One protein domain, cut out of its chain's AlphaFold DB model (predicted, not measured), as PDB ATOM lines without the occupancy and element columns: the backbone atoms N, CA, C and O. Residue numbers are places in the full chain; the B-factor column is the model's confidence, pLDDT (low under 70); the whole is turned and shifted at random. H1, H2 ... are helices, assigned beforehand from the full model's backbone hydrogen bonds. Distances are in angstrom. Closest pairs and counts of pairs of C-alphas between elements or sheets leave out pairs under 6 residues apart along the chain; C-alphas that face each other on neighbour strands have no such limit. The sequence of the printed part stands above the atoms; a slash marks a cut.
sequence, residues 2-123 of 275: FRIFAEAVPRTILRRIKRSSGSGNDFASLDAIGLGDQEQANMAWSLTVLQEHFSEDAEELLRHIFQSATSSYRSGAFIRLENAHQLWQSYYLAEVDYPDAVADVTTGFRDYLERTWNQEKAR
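This is residues 2 to 123 of the 275 residues of the protein "Hypothetical protein" of Minutocellus polymorphus (UniProt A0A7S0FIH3). Crossing helices are built around H4 in the middle: H1 packs on its residues 57 to 61, and H3 folds against it as the other half of a hairpin. H5 packs on H3, H6 crosses H5, and little H2 touches H1 and H4. The 122 printed residues hold six named helices, H1 to H6 in chain order, and no named strand, class all helix. The whole is compact, radius of gyration of the C-alphas 14.0 A, spans 44 by 34 by 22 A.

Begin at H1, residues 2 to 20, which with residues 6 to 14 touches the hub H4, residues 56 to 74, at a steep tilt of 58 degrees, the same way; the closest C-alphas, Pro 10 and Ala 58, are 5.2 A apart. Look next at H2, residues 30 to 33, which touches H1, closest C-alphas Arg 16 and Ile 33 at 6.7 A. H3, residues 37 to 49, touches H4 as a helical hairpin, closest C-alphas Ala 44 and Leu 62 at 5.8 A. H5, residues 81 to 97, touches H3, closest C-alphas Ala 41 and Asn 83 at 5.3 A. H6, residues 107 to 121, touches H5 at a steep tilt of 63 degrees, opposite ways, closest C-alphas Trp 88 and Leu 113 at 5.3 A. H1 and H6 are apart. Every O i to N i+4 pair is within hydrogen-bond range in H3, H4 and H6, but 13 of 15 in H1 and 12 of 13 in H5; H2 is too short for one.

Find C-alpha 2 at (5.314, -16.668, -20.425); from there H1 runs 26.9 A. H2 spans 5.5 A, H3 18.2 A, H4 26.9 A and H5 24.2 A. H6 runs 21.0 A to C-alpha 121 at (-15.961, -5.249, -4.457).

The two farthest C-alphas, Ser 23 and Arg 123, are 47.8 A apart. The printed part has no cut and no long link. Look for pLDDT under 70 at residues 21 to 28 and 53.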
ATOM      1  N   PHE A   2       6.739 -16.998 -20.220       73.69
ATOM      2  CA  PHE A   2       5.314 -16.668 -20.425       73.69
ATOM      3  C   PHE A   2       4.746 -17.084 -21.786       73.69
ATOM      4  O   PHE A   2       3.712 -17.735 -21.825       73.69
ATOM      5  N   ARG A   3       5.470 -16.821 -22.880       71.25
ATOM      6  CA  ARG A   3       5.107 -17.314 -24.218       71.25
ATOM      7  C   ARG A   3       5.003 -18.842 -24.291       71.25
ATOM      8  O   ARG A   3       4.028 -19.375 -24.792       71.25
ATOM      9  N   ILE A   4       5.984 -19.548 -23.719       72.44
ATOM     10  CA  ILE A   4       5.981 -21.020 -23.672       72.44
ATOM     11  C   ILE A   4       4.762 -21.518 -22.891       72.44
ATOM     12  O   ILE A   4       4.130 -22.476 -23.311       72.44
ATOM     13  N   PHE A   5       4.407 -20.864 -21.784       77.19
ATOM     14  CA  PHE A   5       3.221 -21.224 -21.016       77.19
ATOM     15  C   PHE A   5       1.936 -20.999 -21.828       77.19
ATOM     16  O   PHE A   5       1.174 -21.939 -22.009       77.19
ATOM     17  N   ALA A   6       1.731 -19.797 -22.369       79.12
ATOM     18  CA  ALA A   6       0.512 -19.426 -23.091       79.12
ATOM     19  C   ALA A   6       0.311 -20.175 -24.426       79.12
ATOM     20  O   ALA A   6      -0.816 -20.282 -24.895       79.12
ATOM     21  N   GLU A   7       1.372 -20.735 -25.017       82.44
ATOM     22  CA  GLU A   7       1.286 -21.516 -26.260       82.44
ATOM     23  C   GLU A   7       1.336 -23.038 -26.015       82.44
ATOM     24  O   GLU A   7       0.536 -23.798 -26.559       82.44
ATOM     25  N   ALA A   8       2.284 -23.531 -25.211       86.06
ATOM     26  CA  ALA A   8       2.517 -24.971 -25.083       86.06
ATOM     27  C   ALA A   8       1.569 -25.652 -24.089       86.06
ATOM     28  O   ALA A   8       1.242 -26.832 -24.273       86.06
ATOM     29  N   VAL A   9       1.132 -24.945 -23.039       88.00
ATOM     30  CA  VAL A   9       0.227 -25.518 -22.030       88.00
ATOM     31  C   VAL A   9      -1.155 -25.778 -22.623       88.00
ATOM     32  O   VAL A   9      -1.580 -26.934 -22.529       88.00
ATOM     33  N   PRO A  10      -1.814 -24.821 -23.312       90.75
ATOM     34  CA  PRO A  10      -3.108 -25.090 -23.932       90.75
ATOM     35  C   PRO A  10      -3.066 -26.271 -24.896       90.75
ATOM     36  O   PRO A  10      -3.811 -27.232 -24.725       90.75
ATOM     37  N   ARG A  11      -2.072 -26.301 -25.794       90.38
ATOM     38  CA  ARG A  11      -1.823 -27.437 -26.700       90.38
ATOM     39  C   ARG A  11      -1.717 -28.770 -25.973       90.38
ATOM     40  O   ARG A  11      -2.266 -29.777 -26.414       90.38
ATOM     41  N   THR A  12      -0.955 -28.809 -24.885       90.94
ATOM     42  CA  THR A  12      -0.724 -30.046 -24.134       90.94
ATOM     43  C   THR A  12      -2.002 -30.525 -23.455       90.94
ATOM     44  O   THR A  12      -2.287 -31.722 -23.481       90.94
ATOM     45  N   ILE A  13      -2.781 -29.606 -22.884       90.62
ATOM     46  CA  ILE A  13      -4.050 -29.913 -22.224       90.62
ATOM     47  C   ILE A  13      -5.084 -30.382 -23.250       90.62
ATOM     48  O   ILE A  13      -5.636 -31.467 -23.085       90.62
ATOM     49  N   LEU A  14      -5.265 -29.658 -24.355       90.12
ATOM     50  CA  LEU A  14      -6.190 -30.039 -25.428       90.12
ATOM     51  C   LEU A  14      -5.873 -31.424 -26.002       90.12
ATOM     52  O   LEU A  14      -6.772 -32.230 -26.229       90.12
ATOM     53  N   ARG A  15      -4.588 -31.770 -26.170       90.31
ATOM     54  CA  ARG A  15      -4.193 -33.133 -26.570       90.31
ATOM     55  C   ARG A  15      -4.588 -34.191 -25.541       90.31
ATOM     56  O   ARG A  15      -4.897 -35.312 -25.935       90.31
ATOM     57  N   ARG A  16      -4.543 -33.879 -24.241       89.88
ATOM     58  CA  ARG A  16      -4.982 -34.807 -23.186       89.88
ATOM     59  C   ARG A  16      -6.495 -34.991 -23.213       89.88
ATOM     60  O   ARG A  16      -6.919 -36.138 -23.183       89.88
ATOM     61  N   ILE A  17      -7.263 -33.911 -23.378       86.88
ATOM     62  CA  ILE A  17      -8.728 -33.952 -23.557       86.88
ATOM     63  C   ILE A  17      -9.093 -34.833 -24.763       86.88
ATOM     64  O   ILE A  17      -9.901 -35.755 -24.658       86.88
ATOM     65  N   LYS A  18      -8.429 -34.623 -25.908       85.44
ATOM     66  CA  LYS A  18      -8.653 -35.415 -27.133       85.44
ATOM     67  C   LYS A  18      -8.338 -36.904 -26.935       85.44
ATOM     68  O   LYS A  18      -9.012 -37.752 -27.506       85.44
ATOM     69  N   ARG A  19      -7.346 -37.243 -26.102       84.12
ATOM     70  CA  ARG A  19      -6.985 -38.638 -25.781       84.12
ATOM     71  C   ARG A  19      -7.933 -39.299 -24.780       84.12
ATOM     72  O   ARG A  19      -8.184 -40.491 -24.916       84.12
ATOM     73  N   SER A  20      -8.441 -38.565 -23.792       77.56
ATOM     74  CA  SER A  20      -9.406 -39.097 -22.820       77.56
ATOM     75  C   SER A  20     -10.812 -39.257 -23.406       77.56
ATOM     76  O   SER A  20     -11.572 -40.081 -22.915       77.56
ATOM     77  N   SER A  21     -11.131 -38.548 -24.495       69.31
ATOM     78  CA  SER A  21     -12.411 -38.658 -25.225       69.31
ATOM     79  C   SER A  21     -12.554 -39.946 -26.059       69.31
ATOM     80  O   SER A  21     -13.530 -40.115 -26.788       69.31
ATOM     81  N   GLY A  22     -11.586 -40.868 -25.997       53.94
ATOM     82  CA  GLY A  22     -11.577 -42.120 -26.754       53.94
ATOM     83  C   GLY A  22     -12.615 -43.146 -26.282       53.94
ATOM     84  O   GLY A  22     -12.245 -44.141 -25.669       53.94
ATOM     85  N   SER A  23     -13.901 -42.893 -26.550       47.44
ATOM     86  CA  SER A  23     -15.002 -43.847 -26.816       47.44
ATOM     87  C   SER A  23     -16.359 -43.136 -26.675       47.44
ATOM     88  O   SER A  23     -16.990 -43.153 -25.626       47.44
ATOM     89  N   GLY A  24     -16.820 -42.492 -27.751       46.09
ATOM     90  CA  GLY A  24     -18.246 -42.215 -27.991       46.09
ATOM     91  C   GLY A  24     -18.992 -41.263 -27.047       46.09
ATOM     92  O   GLY A  24     -20.215 -41.232 -27.126       46.09
ATOM     93  N   ASN A  25     -18.314 -40.495 -26.187       43.66
ATOM     94  CA  ASN A  25     -18.954 -39.463 -25.367       43.66
ATOM     95  C   ASN A  25     -18.308 -38.102 -25.666       43.66
ATOM     96  O   ASN A  25     -17.116 -37.914 -25.429       43.66
ATOM     97  N   ASP A  26     -19.096 -37.176 -26.215       48.06
ATOM     98  CA  ASP A  26     -18.626 -36.001 -26.972       48.06
ATOM     99  C   ASP A  26     -17.950 -34.882 -26.162       48.06
ATOM    100  O   ASP A  26     -17.577 -33.856 -26.719       48.06
ATOM    101  N   PHE A  27     -17.702 -35.063 -24.867       51.53
ATOM    102  CA  PHE A  27     -16.918 -34.114 -24.079       51.53
ATOM    103  C   PHE A  27     -16.155 -34.866 -22.992       51.53
ATOM    104  O   PHE A  27     -16.710 -35.162 -21.932       51.53
ATOM    105  N   ALA A  28     -14.869 -35.174 -23.202       56.47
ATOM    106  CA  ALA A  28     -14.041 -35.489 -22.044       56.47
ATOM    107  C   ALA A  28     -13.973 -34.247 -21.152       56.47
ATOM    108  O   ALA A  28     -13.403 -33.224 -21.537       56.47
ATOM    109  N   SER A  29     -14.569 -34.349 -19.964       74.56
ATOM    110  CA  SER A  29     -14.502 -33.294 -18.956       74.56
ATOM    111  C   SER A  29     -13.039 -32.996 -18.609       74.56
ATOM    112  O   SER A  29     -12.203 -33.902 -18.556       74.56
ATOM    113  N   LEU A  30     -12.731 -31.731 -18.329       84.75
ATOM    114  CA  LEU A  30     -11.448 -31.308 -17.759       84.75
ATOM    115  C   LEU A  30     -11.128 -32.079 -16.462       84.75
ATOM    116  O   LEU A  30      -9.965 -32.395 -16.197       84.75
ATOM    117  N   ASP A  31     -12.157 -32.511 -15.730       82.44
ATOM    118  CA  ASP A  31     -12.019 -33.380 -14.558       82.44
ATOM    119  C   ASP A  31     -11.417 -34.746 -14.909       82.44
ATOM    120  O   ASP A  31     -10.621 -35.292 -14.147       82.44
ATOM    121  N   ALA A  32     -11.732 -35.291 -16.092       82.25
ATOM    122  CA  ALA A  32     -11.236 -36.595 -16.538       82.25
ATOM    123  C   ALA A  32      -9.715 -36.602 -16.766       82.25
ATOM    124  O   ALA A  32      -9.091 -37.662 -16.779       82.25
ATOM    125  N   ILE A  33      -9.107 -35.423 -16.930       87.56
ATOM    126  CA  ILE A  33      -7.650 -35.252 -17.004       87.56
ATOM    127  C   ILE A  33      -7.056 -34.668 -15.713       87.56
ATOM    128  O   ILE A  33      -5.881 -34.294 -15.698       87.56
ATOM    129  N   GLY A  34      -7.848 -34.624 -14.635       85.75
ATOM    130  CA  GLY A  34      -7.435 -34.218 -13.293       85.75
ATOM    131  C   GLY A  34      -7.383 -32.709 -13.061       85.75
ATOM    132  O   GLY A  34      -6.656 -32.273 -12.172       85.75
ATOM    133  N   LEU A  35      -8.093 -31.903 -13.857       89.94
ATOM    134  CA  LEU A  35      -8.164 -30.451 -13.675       89.94
ATOM    135  C   LEU A  35      -9.473 -30.082 -12.981       89.94
ATOM    136  O   LEU A  35     -10.501 -29.987 -13.642       89.94
ATOM    137  N   GLY A  36      -9.425 -29.860 -11.667       90.38
ATOM    138  CA  GLY A  36     -10.590 -29.428 -10.898       90.38
ATOM    139  C   GLY A  36     -10.921 -27.946 -11.095       90.38
ATOM    140  O   GLY A  36     -10.189 -27.196 -11.748       90.38
ATOM    141  N   ASP A  37     -12.027 -27.503 -10.494       90.75
ATOM    142  CA  ASP A  37     -12.557 -26.138 -10.643       90.75
ATOM    143  C   ASP A  37     -11.527 -25.037 -10.340       90.75
ATOM    144  O   ASP A  37     -11.507 -23.992 -10.993       90.75
ATOM    145  N   GLN A  38     -10.659 -25.259  -9.348       93.19
ATOM    146  CA  GLN A  38      -9.633 -24.293  -8.957       93.19
ATOM    147  C   GLN A  38      -8.542 -24.165 -10.023       93.19
ATOM    148  O   GLN A  38      -8.122 -23.052 -10.350       93.19
ATOM    149  N   GLU A  39      -8.060 -25.284 -10.563       94.00
ATOM    150  CA  GLU A  39      -7.079 -25.298 -11.646       94.00
ATOM    151  C   GLU A  39      -7.665 -24.671 -12.910       94.00
ATOM    152  O   GLU A  39      -6.999 -23.861 -13.556       94.00
ATOM    153  N   GLN A  40      -8.923 -24.987 -13.226       94.56
ATOM    154  CA  GLN A  40      -9.671 -24.397 -14.335       94.56
ATOM    155  C   GLN A  40      -9.751 -22.867 -14.211       94.56
ATOM    156  O   GLN A  40      -9.330 -22.155 -15.127       94.56
ATOM    157  N   ALA A  41     -10.190 -22.348 -13.061       95.19
ATOM    158  CA  ALA A  41     -10.273 -20.910 -12.810       95.19
ATOM    159  C   ALA A  41      -8.895 -20.217 -12.866       95.19
ATOM    160  O   ALA A  41      -8.746 -19.175 -13.509       95.19
ATOM    161  N   ASN A  42      -7.860 -20.835 -12.287       94.50
ATOM    162  CA  ASN A  42      -6.486 -20.331 -12.343       94.50
ATOM    163  C   ASN A  42      -5.944 -20.267 -13.777       94.50
ATOM    164  O   ASN A  42      -5.231 -19.319 -14.124       94.50
ATOM    165  N   MET A  43      -6.253 -21.261 -14.614       93.81
ATOM    166  CA  MET A  43      -5.840 -21.270 -16.017       93.81
ATOM    167  C   MET A  43      -6.569 -20.202 -16.819       93.81
ATOM    168  O   MET A  43      -5.898 -19.441 -17.509       93.81
ATOM    169  N   ALA A  44      -7.896 -20.097 -16.695       94.94
ATOM    170  CA  ALA A  44      -8.665 -19.048 -17.363       94.94
ATOM    171  C   ALA A  44      -8.106 -17.660 -17.028       94.94
ATOM    172  O   ALA A  44      -7.792 -16.867 -17.920       94.94
ATOM    173  N   TRP A  45      -7.858 -17.420 -15.741       95.19
ATOM    174  CA  TRP A  45      -7.272 -16.180 -15.254       95.19
ATOM    175  C   TRP A  45      -5.870 -15.941 -15.814       95.19
ATOM    176  O   TRP A  45      -5.581 -14.862 -16.325       95.19
ATOM    177  N   SER A  46      -5.003 -16.954 -15.787       92.75
ATOM    178  CA  SER A  46      -3.621 -16.842 -16.269       92.75
ATOM    179  C   SER A  46      -3.539 -16.610 -17.777       92.75
ATOM    180  O   SER A  46      -2.765 -15.764 -18.217       92.75
ATOM    181  N   LEU A  47      -4.337 -17.326 -18.574       92.25
ATOM    182  CA  LEU A  47      -4.419 -17.123 -20.024       92.25
ATOM    183  C   LEU A  47      -4.920 -15.717 -20.340       92.25
ATOM    184  O   LEU A  47      -4.364 -15.047 -21.209       92.25
ATOM    185  N   THR A  48      -5.895 -15.237 -19.566       92.00
ATOM    186  CA  THR A  48      -6.391 -13.870 -19.699       92.00
ATOM    187  C   THR A  48      -5.297 -12.862 -19.353       92.00
ATOM    188  O   THR A  48      -5.058 -11.965 -20.152       92.00
ATOM    189  N   VAL A  49      -4.559 -13.008 -18.240       90.88
ATOM    190  CA  VAL A  49      -3.411 -12.136 -17.893       90.88
ATOM    191  C   VAL A  49      -2.381 -12.075 -19.025       90.88
ATOM    192  O   VAL A  49      -1.874 -10.998 -19.330       90.88
ATOM    193  N   LEU A  50      -2.063 -13.221 -19.631       87.00
ATOM    194  CA  LEU A  50      -0.992 -13.386 -20.619       87.00
ATOM    195  C   LEU A  50      -1.415 -13.075 -22.067       87.00
ATOM    196  O   LEU A  50      -0.745 -13.525 -22.993       87.00
ATOM    197  N   GLN A  51      -2.485 -12.299 -22.257       78.81
ATOM    198  CA  GLN A  51      -3.112 -11.953 -23.542       78.81
ATOM    199  C   GLN A  51      -2.140 -11.682 -24.709       78.81
ATOM    200  O   GLN A  51      -2.427 -12.060 -25.836       78.81
ATOM    201  N   GLU A  52      -0.982 -11.064 -24.464       71.31
ATOM    202  CA  GLU A  52       0.038 -10.781 -25.493       71.31
ATOM    203  C   GLU A  52       0.594 -12.041 -26.196       71.31
ATOM    204  O   GLU A  52       1.323 -11.944 -27.184       71.31
ATOM    205  N   HIS A  53       0.284 -13.232 -25.684       69.00
ATOM    206  CA  HIS A  53       0.690 -14.530 -26.223       69.00
ATOM    207  C   HIS A  53      -0.503 -15.474 -26.437       69.00
ATOM    208  O   HIS A  53      -0.338 -16.695 -26.406       69.00
ATOM    209  N   PHE A  54      -1.708 -14.921 -26.591       77.50
ATOM    210  CA  PHE A  54      -2.919 -15.710 -26.769       77.50
ATOM    211  C   PHE A  54      -2.913 -16.404 -28.138       77.50
ATOM    212  O   PHE A  54      -2.671 -15.777 -29.166       77.50
ATOM    213  N   SER A  55      -3.127 -17.717 -28.133       86.94
ATOM    214  CA  SER A  55      -3.132 -18.574 -29.324       86.94
ATOM    215  C   SER A  55      -4.517 -19.186 -29.526       86.94
ATOM    216  O   SER A  55      -5.296 -19.233 -28.579       86.94
ATOM    217  N   GLU A  56      -4.805 -19.716 -30.716       89.94
ATOM    218  CA  GLU A  56      -6.057 -20.451 -30.981       89.94
ATOM    219  C   GLU A  56      -6.269 -21.597 -29.974       89.94
ATOM    220  O   GLU A  56      -7.367 -21.797 -29.469       89.94
ATOM    221  N   ASP A  57      -5.191 -22.290 -29.587       91.69
ATOM    222  CA  ASP A  57      -5.243 -23.323 -28.550       91.69
ATOM    223  C   ASP A  57      -5.612 -22.744 -27.169       91.69
ATOM    224  O   ASP A  57      -6.293 -23.394 -26.376       91.69
ATOM    225  N   ALA A  58      -5.150 -21.531 -26.841       91.88
ATOM    226  CA  ALA A  58      -5.530 -20.851 -25.601       91.88
ATOM    227  C   ALA A  58      -7.018 -20.485 -25.605       91.88
ATOM    228  O   ALA A  58      -7.674 -20.621 -24.574       91.88
ATOM    229  N   GLU A  59      -7.541 -20.078 -26.760       92.56
ATOM    230  CA  GLU A  59      -8.956 -19.786 -26.957       92.56
ATOM    231  C   GLU A  59      -9.830 -21.038 -26.820       92.56
ATOM    232  O   GLU A  59     -10.795 -21.037 -26.056       92.56
ATOM    233  N   GLU A  60      -9.455 -22.132 -27.491       92.81
ATOM    234  CA  GLU A  60     -10.147 -23.427 -27.412       92.81
ATOM    235  C   GLU A  60     -10.138 -23.957 -25.970       92.81
ATOM    236  O   GLU A  60     -11.171 -24.393 -25.456       92.81
ATOM    237  N   LEU A  61      -9.004 -23.861 -25.262       93.56
ATOM    238  CA  LEU A  61      -8.937 -24.250 -23.853       93.56
ATOM    239  C   LEU A  61      -9.822 -23.360 -22.967       93.56
ATOM    240  O   LEU A  61     -10.500 -23.873 -22.076       93.56
ATOM    241  N   LEU A  62      -9.829 -22.045 -23.196       94.31
ATOM    242  CA  LEU A  62     -10.672 -21.119 -22.442       94.31
ATOM    243  C   LEU A  62     -12.162 -21.437 -22.649       94.31
ATOM    244  O   LEU A  62     -12.910 -21.481 -21.669       94.31
ATOM    245  N   ARG A  63     -12.562 -21.776 -23.881       94.19
ATOM    246  CA  ARG A  63     -13.913 -22.259 -24.205       94.19
ATOM    247  C   ARG A  63     -14.282 -23.505 -23.412       94.19
ATOM    248  O   ARG A  63     -15.329 -23.523 -22.768       94.19
ATOM    249  N   HIS A  64     -13.412 -24.514 -23.380       93.44
ATOM    250  CA  HIS A  64     -13.648 -25.724 -22.589       93.44
ATOM    251  C   HIS A  64     -13.803 -25.436 -21.090       93.44
ATOM    252  O   HIS A  64     -14.670 -26.023 -20.442       93.44
ATOM    253  N   ILE A  65     -13.004 -24.518 -20.536       95.19
ATOM    254  CA  ILE A  65     -13.120 -24.112 -19.127       95.19
ATOM    255  C   ILE A  65     -14.488 -23.467 -18.861       95.19
ATOM    256  O   ILE A  65     -15.163 -23.833 -17.898       95.19
ATOM    257  N   PHE A  66     -14.939 -22.549 -19.718       95.50
ATOM    258  CA  PHE A  66     -16.242 -21.902 -19.544       95.50
ATOM    259  C   PHE A  66     -17.429 -22.844 -19.770       95.50
ATOM    260  O   PHE A  66     -18.424 -22.743 -19.047       95.50
ATOM    261  N   GLN A  67     -17.330 -23.791 -20.705       92.69
ATOM    262  CA  GLN A  67     -18.329 -24.847 -20.905       92.69
ATOM    263  C   GLN A  67     -18.448 -25.754 -19.673       92.69
ATOM    264  O   GLN A  67     -19.557 -26.035 -19.207       92.69
ATOM    265  N   SER A  68     -17.307 -26.170 -19.117       91.88
ATOM    266  CA  SER A  68     -17.223 -26.961 -17.887       91.88
ATOM    267  C   SER A  68     -17.860 -26.214 -16.710       91.88
ATOM    268  O   SER A  68     -18.822 -26.696 -16.112       91.88
ATOM    269  N   ALA A  69     -17.439 -24.969 -16.463       93.00
ATOM    270  CA  ALA A  69     -17.974 -24.144 -15.381       93.00
ATOM    271  C   ALA A  69     -19.481 -23.855 -15.530       93.00
ATOM    272  O   ALA A  69     -20.225 -23.900 -14.547       93.00
ATOM    273  N   THR A  70     -19.960 -23.621 -16.757       93.06
ATOM    274  CA  THR A  70     -21.394 -23.441 -17.047       93.06
ATOM    275  C   THR A  70     -22.187 -24.716 -16.755       93.06
ATOM    276  O   THR A  70     -23.299 -24.649 -16.228       93.06
ATOM    277  N   SER A  71     -21.623 -25.884 -17.067       90.75
ATOM    278  CA  SER A  71     -22.245 -27.182 -16.789       90.75
ATOM    279  C   SER A  71     -22.335 -27.452 -15.284       90.75
ATOM    280  O   SER A  71     -23.408 -27.822 -14.804       90.75
ATOM    281  N   SER A  72     -21.267 -27.172 -14.530       89.50
ATOM    282  CA  SER A  72     -21.253 -27.246 -13.061       89.50
ATOM    283  C   SER A  72     -22.267 -26.294 -12.421       89.50
ATOM    284  O   SER A  72     -22.995 -26.673 -11.506       89.50
ATOM    285  N   TYR A  73     -22.394 -25.069 -12.935       91.19
ATOM    286  CA  TYR A  73     -23.423 -24.133 -12.477       91.19
ATOM    287  C   TYR A  73     -24.844 -24.673 -12.709       91.19
ATOM    288  O   TYR A  73     -25.680 -24.637 -11.805       91.19
ATOM    289  N   ARG A  74     -25.123 -25.220 -13.899       90.81
ATOM    290  CA  ARG A  74     -26.444 -25.777 -14.250       90.81
ATOM    291  C   ARG A  74     -26.819 -27.008 -13.425       90.81
ATOM    292  O   ARG A  74     -28.002 -27.211 -13.170       90.81
ATOM    293  N   SER A  75     -25.842 -27.811 -13.006       89.75
ATOM    294  CA  SER A  75     -26.077 -28.963 -12.128       89.75
ATOM    295  C   SER A  75     -26.279 -28.578 -10.658       89.75
ATOM    296  O   SER A  75     -26.575 -29.444  -9.836       89.75
ATOM    297  N   GLY A  76     -26.155 -27.289 -10.316       88.00
ATOM    298  CA  GLY A  76     -26.280 -26.788  -8.948       88.00
ATOM    299  C   GLY A  76     -25.028 -27.008  -8.098       88.00
ATOM    300  O   GLY A  76     -25.109 -26.935  -6.871       88.00
ATOM    301  N   ALA A  77     -23.875 -27.284  -8.718       87.31
ATOM    302  CA  ALA A  77     -22.620 -27.435  -7.998       87.31
ATOM    303  C   ALA A  77     -22.202 -26.115  -7.331       87.31
ATOM    304  O   ALA A  77     -22.379 -25.018  -7.868       87.31
ATOM    305  N   PHE A  78     -21.618 -26.223  -6.138       86.12
ATOM    306  CA  PHE A  78     -21.109 -25.066  -5.414       86.12
ATOM    307  C   PHE A  78     -19.788 -24.586  -6.023       86.12
ATOM    308  O   PHE A  78     -18.757 -25.241  -5.880       86.12
ATOM    309  N   ILE A  79     -19.806 -23.407  -6.644       88.56
ATOM    310  CA  ILE A  79     -18.598 -22.740  -7.136       88.56
ATOM    311  C   ILE A  79     -18.041 -21.865  -6.013       88.56
ATOM    312  O   ILE A  79     -18.725 -20.984  -5.486       88.56
ATOM    313  N   ARG A  80     -16.780 -22.105  -5.642       88.94
ATOM    314  CA  ARG A  80     -16.093 -21.297  -4.628       88.94
ATOM    315  C   ARG A  80     -15.989 -19.843  -5.069       88.94
ATOM    316  O   ARG A  80     -15.784 -19.547  -6.245       88.94
ATOM    317  N   LEU A  81     -16.043 -18.951  -4.087       87.06
ATOM    318  CA  LEU A  81     -15.991 -17.508  -4.294       87.06
ATOM    319  C   LEU A  81     -14.756 -17.078  -5.111       87.06
ATOM    320  O   LEU A  81     -14.894 -16.358  -6.095       87.06
ATOM    321  N   GLU A  82     -13.571 -17.579  -4.751       87.88
ATOM    322  CA  GLU A  82     -12.310 -17.306  -5.459       87.88
ATOM    323  C   GLU A  82     -12.339 -17.712  -6.943       87.88
ATOM    324  O   GLU A  82     -11.898 -16.950  -7.805       87.88
ATOM    325  N   ASN A  83     -12.932 -18.868  -7.250       92.81
ATOM    326  CA  ASN A  83     -13.053 -19.373  -8.616       92.81
ATOM    327  C   ASN A  83     -14.015 -18.501  -9.422       92.81
ATOM    328  O   ASN A  83     -13.703 -18.107 -10.543       92.81
ATOM    329  N   ALA A  84     -15.163 -18.148  -8.837       93.38
ATOM    330  CA  ALA A  84     -16.138 -17.270  -9.474       93.38
ATOM    331  C   ALA A  84     -15.540 -15.888  -9.793       93.38
ATOM    332  O   ALA A  84     -15.804 -15.335 -10.858       93.38
ATOM    333  N   HIS A  85     -14.684 -15.342  -8.924       91.38
ATOM    334  CA  HIS A  85     -13.996 -14.071  -9.182       91.38
ATOM    335  C   HIS A  85     -13.017 -14.161 -10.341       91.38
ATOM    336  O   HIS A  85     -13.049 -13.320 -11.238       91.38
ATOM    337  N   GLN A  86     -12.178 -15.191 -10.351       94.25
ATOM    338  CA  GLN A  86     -11.225 -15.421 -11.431       94.25
ATOM    339  C   GLN A  86     -11.928 -15.636 -12.777       94.25
ATOM    340  O   GLN A  86     -11.515 -15.064 -13.792       94.25
ATOM    341  N   LEU A  87     -13.017 -16.411 -12.781       96.44
ATOM    342  CA  LEU A  87     -13.840 -16.654 -13.963       96.44
ATOM    343  C   LEU A  87     -14.544 -15.383 -14.434       96.44
ATOM    344  O   LEU A  87     -14.540 -15.124 -15.631       96.44
ATOM    345  N   TRP A  88     -15.079 -14.557 -13.529       96.31
ATOM    346  CA  TRP A  88     -15.675 -13.273 -13.901       96.31
ATOM    347  C   TRP A  88     -14.659 -12.336 -14.557       96.31
ATOM    348  O   TRP A  88     -14.925 -11.801 -15.628       96.31
ATOM    349  N   GLN A  89     -13.487 -12.145 -13.943       94.62
ATOM    350  CA  GLN A  89     -12.439 -11.280 -14.497       94.62
ATOM    351  C   GLN A  89     -12.011 -11.742 -15.896       94.62
ATOM    352  O   GLN A  89     -11.823 -10.919 -16.792       94.62
ATOM    353  N   SER A  90     -11.889 -13.062 -16.071       95.94
ATOM    354  CA  SER A  90     -11.548 -13.684 -17.351       95.94
ATOM    355  C   SER A  90     -12.661 -13.492 -18.377       95.94
ATOM    356  O   SER A  90     -12.394 -13.014 -19.472       95.94
ATOM    357  N   TYR A  91     -13.910 -13.794 -18.003       96.75
ATOM    358  CA  TYR A  91     -15.091 -13.664 -18.857       96.75
ATOM    359  C   TYR A  91     -15.273 -12.228 -19.325       96.75
ATOM    360  O   TYR A  91     -15.413 -11.987 -20.516       96.75
ATOM    361  N   TYR A  92     -15.218 -11.275 -18.391       95.56
ATOM    362  CA  TYR A  92     -15.388  -9.861 -18.682       95.56
ATOM    363  C   TYR A  92     -14.393  -9.441 -19.770       95.56
ATOM    364  O   TYR A  92     -14.780  -8.904 -20.790       95.56
ATOM    365  N   LEU A  93     -13.106  -9.746 -19.646       94.19
ATOM    366  CA  LEU A  93     -12.157  -9.351 -20.693       94.19
ATOM    367  C   LEU A  93     -12.319 -10.166 -21.990       94.19
ATOM    368  O   LEU A  93     -12.298  -9.587 -23.076       94.19
ATOM    369  N   ALA A  94     -12.535 -11.478 -21.884       93.62
ATOM    370  CA  ALA A  94     -12.690 -12.368 -23.033       93.62
ATOM    371  C   ALA A  94     -13.943 -12.067 -23.870       93.62
ATOM    372  O   ALA A  94     -13.893 -12.211 -25.078       93.62
ATOM    373  N   GLU A  95     -15.034 -11.575 -23.285       94.75
ATOM    374  CA  GLU A  95     -16.263 -11.223 -24.018       94.75
ATOM    375  C   GLU A  95     -16.020 -10.204 -25.145       94.75
ATOM    376  O   GLU A  95     -16.745 -10.197 -26.134       94.75
ATOM    377  N   VAL A  96     -14.997  -9.352 -25.016       90.25
ATOM    378  CA  VAL A  96     -14.593  -8.409 -26.074       90.25
ATOM    379  C   VAL A  96     -13.364  -8.891 -26.831       90.25
ATOM    380  O   VAL A  96     -13.327  -8.768 -28.052       90.25
ATOM    381  N   ASP A  97     -12.365  -9.419 -26.125       89.12
ATOM    382  CA  ASP A  97     -11.089  -9.776 -26.746       89.12
ATOM    383  C   ASP A  97     -11.175 -11.100 -27.539       89.12
ATOM    384  O   ASP A  97     -10.507 -11.239 -28.559       89.12
ATOM    385  N   TYR A  98     -11.999 -12.051 -27.077       90.50
ATOM    386  CA  TYR A  98     -12.126 -13.435 -27.566       90.50
ATOM    387  C   TYR A  98     -13.574 -13.954 -27.415       90.50
ATOM    388  O   TYR A  98     -13.834 -14.845 -26.596       90.50
ATOM    389  N   PRO A  99     -14.549 -13.389 -28.149       92.31
ATOM    390  CA  PRO A  99     -15.967 -13.696 -27.948       92.31
ATOM    391  C   PRO A  99     -16.289 -15.185 -28.136       92.31
ATOM    392  O   PRO A  99     -17.107 -15.734 -27.394       92.31
ATOM    393  N   ASP A 100     -15.596 -15.876 -29.047       91.75
ATOM    394  CA  ASP A 100     -15.832 -17.301 -29.284       91.75
ATOM    395  C   ASP A 100     -15.368 -18.171 -28.104       91.75
ATOM    396  O   ASP A 100     -15.865 -19.286 -27.931       91.75
ATOM    397  N   ALA A 101     -14.454 -17.690 -27.255       92.31
ATOM    398  CA  ALA A 101     -14.044 -18.388 -26.034       92.31
ATOM    399  C   ALA A 101     -15.150 -18.437 -24.971       92.31
ATOM    400  O   ALA A 101     -15.105 -19.270 -24.069       92.31
ATOM    401  N   VAL A 102     -16.128 -17.535 -25.042       94.44
ATOM    402  CA  VAL A 102     -17.194 -17.400 -24.039       94.44
ATOM    403  C   VAL A 102     -18.597 -17.538 -24.629       94.44
ATOM    404  O   VAL A 102     -19.576 -17.303 -23.925       94.44
ATOM    405  N   ALA A 103     -18.710 -17.960 -25.890       92.19
ATOM    406  CA  ALA A 103     -19.975 -18.043 -26.621       92.19
ATOM    407  C   ALA A 103     -21.042 -18.918 -25.931       92.19
ATOM    408  O   ALA A 103     -22.228 -18.597 -25.976       92.19
ATOM    409  N   ASP A 104     -20.627 -19.985 -25.243       89.12
ATOM    410  CA  ASP A 104     -21.539 -20.920 -24.566       89.12
ATOM    411  C   ASP A 104     -21.920 -20.496 -23.135       89.12
ATOM    412  O   ASP A 104     -22.709 -21.171 -22.461       89.12
ATOM    413  N   VAL A 105     -21.368 -19.382 -22.640       94.50
ATOM    414  CA  VAL A 105     -21.688 -18.866 -21.307       94.50
ATOM    415  C   VAL A 105     -23.112 -18.324 -21.304       94.50
ATOM    416  O   VAL A 105     -23.427 -17.303 -21.908       94.50
ATOM    417  N   THR A 106     -23.994 -19.003 -20.572       94.62
ATOM    418  CA  THR A 106     -25.384 -18.550 -20.425       94.62
ATOM    419  C   THR A 106     -25.493 -17.214 -19.699       94.62
ATOM    420  O   THR A 106     -24.716 -16.937 -18.785       94.62
ATOM    421  N   THR A 107     -26.554 -16.461 -19.998       94.31
ATOM    422  CA  THR A 107     -26.932 -15.248 -19.254       94.31
ATOM    423  C   THR A 107     -27.048 -15.504 -17.750       94.31
ATOM    424  O   THR A 107     -26.474 -14.767 -16.962       94.31
ATOM    425  N   GLY A 108     -27.679 -16.609 -17.334       95.31
ATOM    426  CA  GLY A 108     -27.798 -16.961 -15.915       95.31
ATOM    427  C   GLY A 108     -26.448 -17.162 -15.211       95.31
ATOM    428  O   GLY A 108     -26.261 -16.686 -14.089       95.31
ATOM    429  N   PHE A 109     -25.487 -17.817 -15.874       95.69
ATOM    430  CA  PHE A 109     -24.146 -18.007 -15.317       95.69
ATOM    431  C   PHE A 109     -23.338 -16.702 -15.307       95.69
ATOM    432  O   PHE A 109     -22.719 -16.376 -14.296       95.69
ATOM    433  N   ARG A 110     -23.412 -15.909 -16.383       96.25
ATOM    434  CA  ARG A 110     -22.847 -14.552 -16.450       96.25
ATOM    435  C   ARG A 110     -23.332 -13.689 -15.284       96.25
ATOM    436  O   ARG A 110     -22.514 -13.145 -14.549       96.25
ATOM    437  N   ASP A 111     -24.642 -13.625 -15.069       95.50
ATOM    438  CA  ASP A 111     -25.250 -12.808 -14.014       95.50
ATOM    439  C   ASP A 111     -24.897 -13.332 -12.611       95.50
ATOM    440  O   ASP A 111     -24.829 -12.578 -11.636       95.50
ATOM    441  N   TYR A 112     -24.674 -14.640 -12.461       95.00
ATOM    442  CA  TYR A 112     -24.129 -15.219 -11.232       95.00
ATOM    443  C   TYR A 112     -22.689 -14.751 -10.969       95.00
ATOM    444  O   TYR A 112     -22.397 -14.284  -9.863       95.00
ATOM    445  N   LEU A 113     -21.810 -14.830 -11.970       95.62
ATOM    446  CA  LEU A 113     -20.419 -14.386 -11.863       95.62
ATOM    447  C   LEU A 113     -20.337 -12.882 -11.557       95.62
ATOM    448  O   LEU A 113     -19.623 -12.481 -10.637       95.62
ATOM    449  N   GLU A 114     -21.131 -12.063 -12.251       94.62
ATOM    450  CA  GLU A 114     -21.184 -10.611 -12.050       94.62
ATOM    451  C   GLU A 114     -21.628 -10.236 -10.634       94.62
ATOM    452  O   GLU A 114     -20.985  -9.427  -9.957       94.62
ATOM    453  N   ARG A 115     -22.715 -10.845 -10.143       92.44
ATOM    454  CA  ARG A 115     -23.201 -10.603  -8.776       92.44
ATOM    455  C   ARG A 115     -22.158 -10.992  -7.738       92.44
ATOM    456  O   ARG A 115     -21.932 -10.242  -6.790       92.44
ATOM    457  N   THR A 116     -21.506 -12.132  -7.939       90.44
ATOM    458  CA  THR A 116     -20.461 -12.640  -7.042       90.44
ATOM    459  C   THR A 116     -19.247 -11.708  -7.001       90.44
ATOM    460  O   THR A 116     -18.681 -11.462  -5.934       90.44
ATOM    461  N   TRP A 117     -18.874 -11.134  -8.146       90.44
ATOM    462  CA  TRP A 117     -17.840 -10.104  -8.244       90.44
ATOM    463  C   TRP A 117     -18.234  -8.800  -7.543       90.44
ATOM    464  O   TRP A 117     -17.459  -8.248  -6.767       90.44
ATOM    465  N   ASN A 118     -19.455  -8.312  -7.763       88.81
ATOM    466  CA  ASN A 118     -19.918  -7.065  -7.154       88.81
ATOM    467  C   ASN A 118     -20.021  -7.160  -5.622       88.81
ATOM    468  O   ASN A 118     -19.694  -6.197  -4.930       88.81
ATOM    469  N   GLN A 119     -20.397  -8.322  -5.081       85.75
ATOM    470  CA  GLN A 119     -20.393  -8.576  -3.634       85.75
ATOM    471  C   GLN A 119     -18.988  -8.513  -3.020       85.75
ATOM    472  O   GLN A 119     -18.831  -8.063  -1.887       85.75
ATOM    473  N   GLU A 120     -17.966  -8.956  -3.750       81.56
ATOM    474  CA  GLU A 120     -16.571  -8.852  -3.315       81.56
ATOM    475  C   GLU A 120     -16.127  -7.394  -3.267       81.56
ATOM    476  O   GLU A 120     -15.674  -6.924  -2.222       81.56
ATOM    477  N   LYS A 121     -16.358  -6.656  -4.356       79.56
ATOM    478  CA  LYS A 121     -15.961  -5.249  -4.457       79.56
ATOM    479  C   LYS A 121     -16.613  -4.360  -3.401       79.56
ATOM    480  O   LYS A 121     -16.001  -3.373  -3.000       79.56
ATOM    481  N   ALA A 122     -17.824  -4.707  -2.962       76.69
ATOM    482  CA  ALA A 122     -18.586  -3.979  -1.949       76.69
ATOM    483  C   ALA A 122     -18.006  -4.096  -0.524       76.69
ATOM    484  O   ALA A 122     -18.530  -3.490   0.413       76.69
ATOM    485  N   ARG A 123     -16.933  -4.873  -0.319       71.94
ATOM    486  CA  ARG A 123     -16.232  -4.934   0.968       71.94
ATOM    487  C   ARG A 123     -15.683  -3.558   1.346       71.94
ATOM    488  O   ARG A 123     -15.136  -2.836   0.517       71.94
TER     489      ARG A 123